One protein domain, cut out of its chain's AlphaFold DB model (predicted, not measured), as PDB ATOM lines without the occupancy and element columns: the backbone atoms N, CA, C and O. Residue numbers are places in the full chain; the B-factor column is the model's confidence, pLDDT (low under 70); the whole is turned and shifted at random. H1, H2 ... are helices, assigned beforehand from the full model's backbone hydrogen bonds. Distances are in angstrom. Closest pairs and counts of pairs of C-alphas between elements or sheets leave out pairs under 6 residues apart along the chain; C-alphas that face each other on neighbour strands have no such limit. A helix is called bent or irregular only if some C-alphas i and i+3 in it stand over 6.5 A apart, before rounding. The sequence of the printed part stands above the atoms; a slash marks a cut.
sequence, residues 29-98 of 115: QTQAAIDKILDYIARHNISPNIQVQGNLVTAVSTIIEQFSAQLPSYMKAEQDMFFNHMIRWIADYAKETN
ATOM      1  N   GLN A  29     -27.856  40.411 -42.981       82.00
ATOM      2  CA  GLN A  29     -28.929  40.067 -43.910       82.00
ATOM      3  C   GLN A  29     -30.279  40.560 -43.381       82.00
ATOM      4  O   GLN A  29     -31.038  41.166 -44.140       82.00
ATOM      5  N   THR A  30     -30.558  40.358 -42.091       79.50
ATOM      6  CA  THR A  30     -31.775  40.876 -41.454       79.50
ATOM      7  C   THR A  30     -31.787  42.404 -41.478       79.50
ATOM      8  O   THR A  30     -32.811  42.997 -41.811       79.50
ATOM      9  N   GLN A  31     -30.650  43.057 -41.221       80.12
ATOM     10  CA  GLN A  31     -30.556  44.519 -41.300       80.12
ATOM     11  C   GLN A  31     -30.848  45.047 -42.707       80.12
ATOM     12  O   GLN A  31     -31.728  45.889 -42.868       80.12
ATOM     13  N   ALA A  32     -30.222  44.476 -43.739       80.69
ATOM     14  CA  ALA A  32     -30.476  44.877 -45.120       80.69
ATOM     15  C   ALA A  32     -31.939  44.654 -45.556       80.69
ATOM     16  O   ALA A  32     -32.470  45.412 -46.371       80.69
ATOM     17  N   ALA A  33     -32.600  43.615 -45.039       82.81
ATOM     18  CA  ALA A  33     -34.014  43.358 -45.297       82.81
ATOM     19  C   ALA A  33     -34.923  44.411 -44.646       82.81
ATOM     20  O   ALA A  33     -35.829  44.925 -45.304       82.81
ATOM     21  N   ILE A  34     -34.656  44.771 -43.387       83.56
ATOM     22  CA  ILE A  34     -35.394  45.827 -42.683       83.56
ATOM     23  C   ILE A  34     -35.189  47.179 -43.371       83.56
ATOM     24  O   ILE A  34     -36.171  47.865 -43.655       83.56
ATOM     25  N   ASP A  35     -33.952  47.522 -43.732       82.75
ATOM     26  CA  ASP A  35     -33.633  48.783 -44.408       82.75
ATOM     27  C   ASP A  35     -34.391  48.933 -45.732       82.75
ATOM     28  O   ASP A  35     -34.926  50.001 -46.022       82.75
ATOM     29  N   LYS A  36     -34.523  47.855 -46.518       84.25
ATOM     30  CA  LYS A  36     -35.328  47.857 -47.751       84.25
ATOM     31  C   LYS A  36     -36.803  48.162 -47.493       84.25
ATOM     32  O   LYS A  36     -37.421  48.877 -48.282       84.25
ATOM     33  N   ILE A  37     -37.383  47.605 -46.430       86.00
ATOM     34  CA  ILE A  37     -38.787  47.845 -46.067       86.00
ATOM     35  C   ILE A  37     -38.968  49.293 -45.615       86.00
ATOM     36  O   ILE A  37     -39.886  49.966 -46.081       86.00
ATOM     37  N   LEU A  38     -38.066  49.800 -44.772       81.88
ATOM     38  CA  LEU A  38     -38.101  51.182 -44.296       81.88
ATOM     39  C   LEU A  38     -37.903  52.192 -45.436       81.88
ATOM     40  O   LEU A  38     -38.629  53.183 -45.504       81.88
ATOM     41  N   ASP A  39     -36.982  51.926 -46.364       82.19
ATOM     42  CA  ASP A  39     -36.762  52.749 -47.559       82.19
ATOM     43  C   ASP A  39     -37.997  52.753 -48.470       82.19
ATOM     44  O   ASP A  39     -38.421  53.815 -48.925       82.19
ATOM     45  N   TYR A  40     -38.647  51.602 -48.673       83.94
ATOM     46  CA  TYR A  40     -39.909  51.536 -49.413       83.94
ATOM     47  C   TYR A  40     -41.008  52.367 -48.732       83.94
ATOM     48  O   TYR A  40     -41.645  53.202 -49.374       83.94
ATOM     49  N   ILE A  41     -41.199  52.195 -47.422       79.56
ATOM     50  CA  ILE A  41     -42.181  52.949 -46.631       79.56
ATOM     51  C   ILE A  41     -41.931  54.459 -46.752       79.56
ATOM     52  O   ILE A  41     -42.870  55.215 -47.011       79.56
ATOM     53  N   ALA A  42     -40.674  54.894 -46.635       75.44
ATOM     54  CA  ALA A  42     -40.291  56.298 -46.742       75.44
ATOM     55  C   ALA A  42     -40.526  56.865 -48.151       75.44
ATOM     56  O   ALA A  42     -41.114  57.937 -48.292       75.44
ATOM     57  N   ARG A  43     -40.117  56.146 -49.205       78.81
ATOM     58  CA  ARG A  43     -40.283  56.584 -50.604       78.81
ATOM     59  C   ARG A  43     -41.739  56.675 -51.034       78.81
ATOM     60  O   ARG A  43     -42.084  57.530 -51.845       78.81
ATOM     61  N   HIS A  44     -42.580  55.795 -50.503       77.62
ATOM     62  CA  HIS A  44     -44.000  55.735 -50.833       77.62
ATOM     63  C   HIS A  44     -44.885  56.493 -49.833       77.62
ATOM     64  O   HIS A  44     -46.107  56.452 -49.958       77.62
ATOM     65  N   ASN A  45     -44.280  57.212 -48.876       73.06
ATOM     66  CA  ASN A  45     -44.956  57.978 -47.826       73.06
ATOM     67  C   ASN A  45     -46.034  57.161 -47.085       73.06
ATOM     68  O   ASN A  45     -47.129  57.641 -46.788       73.06
ATOM     69  N   ILE A  46     -45.722  55.892 -46.824       71.12
ATOM     70  CA  ILE A  46     -46.612  54.955 -46.148       71.12
ATOM     71  C   ILE A  46     -46.557  55.277 -44.653       71.12
ATOM     72  O   ILE A  46     -45.523  55.135 -44.007       71.12
ATOM     73  N   SER A  47     -47.669  55.747 -44.096       68.75
ATOM     74  CA  SER A  47     -47.789  56.079 -42.671       68.75
ATOM     75  C   SER A  47     -48.953  55.300 -42.066       68.75
ATOM     76  O   SER A  47     -50.079  55.803 -42.024       68.75
ATOM     77  N   PRO A  48     -48.716  54.053 -41.634       63.06
ATOM     78  CA  PRO A  48     -49.768  53.223 -41.082       63.06
ATOM     79  C   PRO A  48     -50.106  53.704 -39.666       63.06
ATOM     80  O   PRO A  48     -49.339  53.515 -38.726       63.06
ATOM     81  N   ASN A  49     -51.275  54.325 -39.511       64.44
ATOM     82  CA  ASN A  49     -51.836  54.630 -38.199       64.44
ATOM     83  C   ASN A  49     -52.644  53.421 -37.712       64.44
ATOM     84  O   ASN A  49     -53.792  53.236 -38.117       64.44
ATOM     85  N   ILE A  50     -52.015  52.578 -36.893       65.12
ATOM     86  CA  ILE A  50     -52.588  51.312 -36.435       65.12
ATOM     87  C   ILE A  50     -52.947  51.436 -34.960       65.12
ATOM     88  O   ILE A  50     -52.084  51.342 -34.100       65.12
ATOM     89  N   GLN A  51     -54.229  51.592 -34.655       61.81
ATOM     90  CA  GLN A  51     -54.713  51.515 -33.278       61.81
ATOM     91  C   GLN A  51     -55.227  50.105 -33.013       61.81
ATOM     92  O   GLN A  51     -56.148  49.644 -33.691       61.81
ATOM     93  N   VAL A  52     -54.647  49.417 -32.029       64.31
ATOM     94  CA  VAL A  52     -55.128  48.095 -31.613       64.31
ATOM     95  C   VAL A  52     -55.363  48.069 -30.118       64.31
ATOM     96  O   VAL A  52     -54.563  48.571 -29.339       64.31
ATOM     97  N   GLN A  53     -56.464  47.443 -29.718       61.81
ATOM     98  CA  GLN A  53     -56.787  47.181 -28.326       61.81
ATOM     99  C   GLN A  53     -57.049  45.686 -28.171       61.81
ATOM    100  O   GLN A  53     -57.925  45.125 -28.827       61.81
ATOM    101  N   GLY A  54     -56.281  45.019 -27.315       64.94
ATOM    102  CA  GLY A  54     -56.421  43.584 -27.113       64.94
ATOM    103  C   GLY A  54     -55.214  42.969 -26.427       64.94
ATOM    104  O   GLY A  54     -54.318  43.666 -25.957       64.94
ATOM    105  N   ASN A  55     -55.199  41.638 -26.375       72.44
ATOM    106  CA  ASN A  55     -54.012  40.911 -25.946       72.44
ATOM    107  C   ASN A  55     -52.882  41.061 -26.984       72.44
ATOM    108  O   ASN A  55     -53.122  41.406 -28.143       72.44
ATOM    109  N   LEU A  56     -51.653  40.762 -26.563       71.56
ATOM    110  CA  LEU A  56     -50.444  40.922 -27.376       71.56
ATOM    111  C   LEU A  56     -50.527  40.207 -28.733       71.56
ATOM    112  O   LEU A  56     -50.103  40.755 -29.743       71.56
ATOM    113  N   VAL A  57     -51.106  39.003 -28.764       76.81
ATOM    114  CA  VAL A  57     -51.239  38.198 -29.986       76.81
ATOM    115  C   VAL A  57     -52.171  38.881 -30.984       76.81
ATOM    116  O   VAL A  57     -51.841  38.983 -32.161       76.81
ATOM    117  N   THR A  58     -53.317  39.387 -30.523       76.50
ATOM    118  CA  THR A  58     -54.251  40.142 -31.367       76.50
ATOM    119  C   THR A  58     -53.617  41.438 -31.863       76.50
ATOM    120  O   THR A  58     -53.700  41.722 -33.053       76.50
ATOM    121  N   ALA A  59     -52.929  42.179 -30.985       74.00
ATOM    122  CA  ALA A  59     -52.241  43.417 -31.351       74.00
ATOM    123  C   ALA A  59     -51.210  43.192 -32.461       74.00
ATOM    124  O   ALA A  59     -51.236  43.863 -33.490       74.00
ATOM    125  N   VAL A  60     -50.358  42.185 -32.283       77.88
ATOM    126  CA  VAL A  60     -49.335  41.802 -33.253       77.88
ATOM    127  C   VAL A  60     -49.946  41.375 -34.588       77.88
ATOM    128  O   VAL A  60     -49.525  41.872 -35.630       77.88
ATOM    129  N   SER A  61     -50.950  40.496 -34.579       81.81
ATOM    130  CA  SER A  61     -51.587  40.025 -35.814       81.81
ATOM    131  C   SER A  61     -52.206  41.170 -36.615       81.81
ATOM    132  O   SER A  61     -52.013  41.238 -37.827       81.81
ATOM    133  N   THR A  62     -52.887  42.108 -35.949       81.25
ATOM    134  CA  THR A  62     -53.468  43.284 -36.612       81.25
ATOM    135  C   THR A  62     -52.393  44.204 -37.191       81.25
ATOM    136  O   THR A  62     -52.562  44.704 -38.302       81.25
ATOM    137  N   ILE A  63     -51.273  44.395 -36.486       79.06
ATOM    138  CA  ILE A  63     -50.138  45.176 -36.995       79.06
ATOM    139  C   ILE A  63     -49.581  44.545 -38.278       79.06
ATOM    140  O   ILE A  63     -49.420  45.247 -39.276       79.06
ATOM    141  N   ILE A  64     -49.339  43.231 -38.282       83.38
ATOM    142  CA  ILE A  64     -48.813  42.509 -39.453       83.38
ATOM    143  C   ILE A  64     -49.776  42.622 -40.633       83.38
ATOM    144  O   ILE A  64     -49.345  42.931 -41.740       83.38
ATOM    145  N   GLU A  65     -51.068  42.387 -40.412       84.94
ATOM    146  CA  GLU A  65     -52.078  42.409 -41.470       84.94
ATOM    147  C   GLU A  65     -52.177  43.793 -42.129       84.94
ATOM    148  O   GLU A  65     -52.097  43.911 -43.355       84.94
ATOM    149  N   GLN A  66     -52.276  44.853 -41.322       80.88
ATOM    150  CA  GLN A  66     -52.414  46.218 -41.831       80.88
ATOM    151  C   GLN A  66     -51.141  46.743 -42.506       80.88
ATOM    152  O   GLN A  66     -51.242  47.479 -43.492       80.88
ATOM    153  N   PHE A  67     -49.953  46.366 -42.020       79.31
ATOM    154  CA  PHE A  67     -48.699  46.701 -42.702       79.31
ATOM    155  C   PHE A  67     -48.525  45.903 -43.995       79.31
ATOM    156  O   PHE A  67     -48.158  46.480 -45.017       79.31
ATOM    157  N   SER A  68     -48.802  44.596 -43.978       83.25
ATOM    158  CA  SER A  68     -48.641  43.727 -45.153       83.25
ATOM    159  C   SER A  68     -49.522  44.181 -46.315       83.25
ATOM    160  O   SER A  68     -49.105  44.109 -47.466       83.25
ATOM    161  N   ALA A  69     -50.717  44.710 -46.031       83.06
ATOM    162  CA  ALA A  69     -51.615  45.263 -47.046       83.06
ATOM    163  C   ALA A  69     -51.044  46.491 -47.785       83.06
ATOM    164  O   ALA A  69     -51.485  46.801 -48.891       83.06
ATOM    165  N   GLN A  70     -50.079  47.193 -47.187       81.56
ATOM    166  CA  GLN A  70     -49.447  48.390 -47.753       81.56
ATOM    167  C   GLN A  70     -48.107  48.082 -48.435       81.56
ATOM    168  O   GLN A  70     -47.545  48.940 -49.118       81.56
ATOM    169  N   LEU A  71     -47.598  46.858 -48.277       84.56
ATOM    170  CA  LEU A  71     -46.314  46.432 -48.814       84.56
ATOM    171  C   LEU A  71     -46.505  45.478 -50.002       84.56
ATOM    172  O   LEU A  71     -47.409  44.642 -50.018       84.56
ATOM    173  N   PRO A  72     -45.654  45.573 -51.030       86.44
ATOM    174  CA  PRO A  72     -45.828  44.787 -52.235       86.44
ATOM    175  C   PRO A  72     -45.409  43.333 -52.011       86.44
ATOM    176  O   PRO A  72     -44.390  43.042 -51.382       86.44
ATOM    177  N   SER A  73     -46.159  42.401 -52.601       87.81
ATOM    178  CA  SER A  73     -45.974  40.957 -52.403       87.81
ATOM    179  C   SER A  73     -44.602  40.421 -52.830       87.81
ATOM    180  O   SER A  73     -44.173  39.387 -52.322       87.81
ATOM    181  N   TYR A  74     -43.885  41.113 -53.724       89.88
ATOM    182  CA  TYR A  74     -42.532  40.717 -54.129       89.88
ATOM    183  C   TYR A  74     -41.483  40.911 -53.021       89.88
ATOM    184  O   TYR A  74     -40.421  40.306 -53.101       89.88
ATOM    185  N   MET A  75     -41.778  41.706 -51.983       89.81
ATOM    186  CA  MET A  75     -40.904  41.917 -50.816       89.81
ATOM    187  C   MET A  75     -41.236  40.969 -49.659       89.81
ATOM    188  O   MET A  75     -40.887  41.250 -48.516       89.81
ATOM    189  N   LYS A  76     -41.969  39.875 -49.903       88.19
ATOM    190  CA  LYS A  76     -42.476  39.010 -48.827       88.19
ATOM    191  C   LYS A  76     -41.369  38.482 -47.905       88.19
ATOM    192  O   LYS A  76     -41.568  38.431 -46.700       88.19
ATOM    193  N   ALA A  77     -40.203  38.139 -48.450       86.38
ATOM    194  CA  ALA A  77     -39.082  37.659 -47.644       86.38
ATOM    195  C   ALA A  77     -38.562  38.744 -46.685       86.38
ATOM    196  O   ALA A  77     -38.335  38.475 -45.506       86.38
ATOM    197  N   GLU A  78     -38.413  39.978 -47.170       87.81
ATOM    198  CA  GLU A  78     -38.026  41.118 -46.342       87.81
ATOM    199  C   GLU A  78     -39.114  41.503 -45.328       87.81
ATOM    200  O   GLU A  78     -38.798  41.819 -44.182       87.81
ATOM    201  N   GLN A  79     -40.389  41.416 -45.720       87.81
ATOM    202  CA  GLN A  79     -41.534  41.617 -44.830       87.81
ATOM    203  C   GLN A  79     -41.522  40.622 -43.669       87.81
ATOM    204  O   GLN A  79     -41.639  41.032 -42.518       87.81
ATOM    205  N   ASP A  80     -41.326  39.331 -43.947       87.25
ATOM    206  CA  ASP A  80     -41.286  38.293 -42.916       87.25
ATOM    207  C   ASP A  80     -40.148  38.555 -41.912       87.25
ATOM    208  O   ASP A  80     -40.337  38.407 -40.703       87.25
ATOM    209  N   MET A  81     -38.972  38.993 -42.378       85.94
ATOM    210  CA  MET A  81     -37.852  39.370 -41.502       85.94
ATOM    211  C   MET A  81     -38.174  40.604 -40.653       85.94
ATOM    212  O   MET A  81     -37.966  40.586 -39.438       85.94
ATOM    213  N   PHE A  82     -38.732  41.645 -41.271       85.56
ATOM    214  CA  PHE A  82     -39.139  42.873 -40.593       85.56
ATOM    215  C   PHE A  82     -40.203  42.617 -39.523       85.56
ATOM    216  O   PHE A  82     -40.039  43.028 -38.372       85.56
ATOM    217  N   PHE A  83     -41.261  41.877 -39.857       85.38
ATOM    218  CA  PHE A  83     -42.322  41.558 -38.909       85.38
ATOM    219  C   PHE A  83     -41.823  40.666 -37.782       85.38
ATOM    220  O   PHE A  83     -42.090  40.971 -36.626       85.38
ATOM    221  N   ASN A  84     -41.038  39.624 -38.069       83.75
ATOM    222  CA  ASN A  84     -40.453  38.792 -37.015       83.75
ATOM    223  C   ASN A  84     -39.630  39.618 -36.021       83.75
ATOM    224  O   ASN A  84     -39.690  39.369 -34.815       83.75
ATOM    225  N   HIS A  85     -38.893  40.613 -36.513       80.94
ATOM    226  CA  HIS A  85     -38.146  41.522 -35.661       80.94
ATOM    227  C   HIS A  85     -39.070  42.419 -34.822       80.94
ATOM    228  O   HIS A  85     -38.933  42.460 -33.601       80.94
ATOM    229  N   MET A  86     -40.068  43.065 -35.438       79.94
ATOM    230  CA  MET A  86     -41.031  43.899 -34.704       79.94
ATOM    231  C   MET A  86     -41.785  43.120 -33.622       79.94
ATOM    232  O   MET A  86     -42.013  43.644 -32.537       79.94
ATOM    233  N   ILE A  87     -42.170  41.872 -33.895       81.38
ATOM    234  CA  ILE A  87     -42.883  41.022 -32.933       81.38
ATOM    235  C   ILE A  87     -42.021  40.763 -31.703       81.38
ATOM    236  O   ILE A  87     -42.516  40.875 -30.582       81.38
ATOM    237  N   ARG A  88     -40.745  40.413 -31.910       80.19
ATOM    238  CA  ARG A  88     -39.794  40.189 -30.815       80.19
ATOM    239  C   ARG A  88     -39.637  41.448 -29.981       80.19
ATOM    240  O   ARG A  88     -39.824  41.384 -28.775       80.19
ATOM    241  N   TRP A  89     -39.432  42.585 -30.638       78.50
ATOM    242  CA  TRP A  89     -39.325  43.871 -29.962       78.50
ATOM    243  C   TRP A  89     -40.572  44.203 -29.124       78.50
ATOM    244  O   TRP A  89     -40.456  44.504 -27.938       78.50
ATOM    245  N   ILE A  90     -41.774  44.080 -29.699       76.75
ATOM    246  CA  ILE A  90     -43.040  44.318 -28.986       76.75
ATOM    247  C   ILE A  90     -43.177  43.373 -27.781       76.75
ATOM    248  O   ILE A  90     -43.624  43.793 -26.713       76.75
ATOM    249  N   ALA A  91     -42.804  42.101 -27.940       76.44
ATOM    250  CA  ALA A  91     -42.888  41.105 -26.878       76.44
ATOM    251  C   ALA A  91     -41.891  41.372 -25.741       76.44
ATOM    252  O   ALA A  91     -42.275  41.293 -24.571       76.44
ATOM    253  N   ASP A  92     -40.647  41.719 -26.071       78.06
ATOM    254  CA  ASP A  92     -39.609  42.060 -25.098       78.06
ATOM    255  C   ASP A  92     -39.984  43.336 -24.341       78.06
ATOM    256  O   ASP A  92     -40.019  43.335 -23.108       78.06
ATOM    257  N   TYR A  93     -40.422  44.376 -25.055       74.75
ATOM    258  CA  TYR A  93     -40.904  45.612 -24.445       74.75
ATOM    259  C   TYR A  93     -42.096  45.367 -23.510       74.75
ATOM    260  O   TYR A  93     -42.104  45.843 -22.372       74.75
ATOM    261  N   ALA A  94     -43.092  44.585 -23.940       73.31
ATOM    262  CA  ALA A  94     -44.252  44.255 -23.112       73.31
ATOM    263  C   ALA A  94     -43.860  43.481 -21.841       73.31
ATOM    264  O   ALA A  94     -44.435  43.708 -20.772       73.31
ATOM    265  N   LYS A  95     -42.865  42.592 -21.944       74.12
ATOM    266  CA  LYS A  95     -42.333  41.817 -20.819       74.12
ATOM    267  C   LYS A  95     -41.576  42.697 -19.825       74.12
ATOM    268  O   LYS A  95     -41.813  42.572 -18.625       74.12
ATOM    269  N   GLU A  96     -40.696  43.577 -20.296       77.19
ATOM    270  CA  GLU A  96     -39.892  44.468 -19.446       77.19
ATOM    271  C   GLU A  96     -40.744  45.490 -18.690       77.19
ATOM    272  O   GLU A  96     -40.487  45.796 -17.526       77.19
ATOM    273  N   THR A  97     -41.796  45.989 -19.334       72.50
ATOM    274  CA  THR A  97     -42.669  47.038 -18.787       72.50
ATOM    275  C   THR A  97     -43.901  46.497 -18.060       72.50
ATOM    276  O   THR A  97     -44.663  47.270 -17.475       72.50
ATOM    277  N   ASN A  98     -44.108  45.174 -18.070       71.44
ATOM    278  CA  ASN A  98     -45.299  44.505 -17.535       71.44
ATOM    279  C   ASN A  98     -46.613  45.102 -18.092       71.44
ATOM    280  O   ASN A  98     -47.618  45.232 -17.380       71.44
TER     281      ASN A  98
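What this domain is: This is residues 29 to 98 of the 115 residues of an uncharacterized protein of Micavibrio sp (UniProt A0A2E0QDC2). H1 crosses one end of a loose helical hairpin made by H2 and the longer, kinked H3. A bare loop, residues 44 to 55, leads from H1 to the start of H2. The 70 printed residues hold three named helices, H1, H2 and H3 along the chain, and no named strand: all helix. The whole is compact, with a radius of gyration of the C-alphas of 12.5 A and spans of 34 by 25 by 17 A.

Where its parts are: H1, residues 29 to 43, begins at C-alpha 29 (-28.929, 40.067, -43.910) and is 21.1 A long. H2, residues 56 to 68, measures 18.1 A. H3, residues 73 to 97, measures 34.3 A and ends at C-alpha 97 (-42.669, 47.038, -18.787). H3 is irregular, with C-alphas 74 and 77 8.0 A apart, and has a kink of 41 degrees near residue 80.

How they stand to each other: H1 touches H3, about perpendicular at 78 degrees; the closest C-alphas, of Ala 33 and Glu 78, are 4.7 A apart, and H3 takes part with residues 75 to 82 alone. H2 and H3 form a hairpin and touch, at a shallow tilt of 28 degrees, opposite ways; their closest C-alphas, of Val 60 and Ile 87, are 6.5 A apart. H1 and H2 are apart. Every O i to N i+4 pair is within hydrogen-bond range in H1 and H2, and 19 of 21 in H3.

The domain as a whole: The C-alphas farthest apart, of Tyr 74 and Asn 98, are 36.9 A apart. The printed part has no cut. The link from H1 to H2 is long, that from H2 to H3 tight. Residues 47 to 54 have pLDDT under 70.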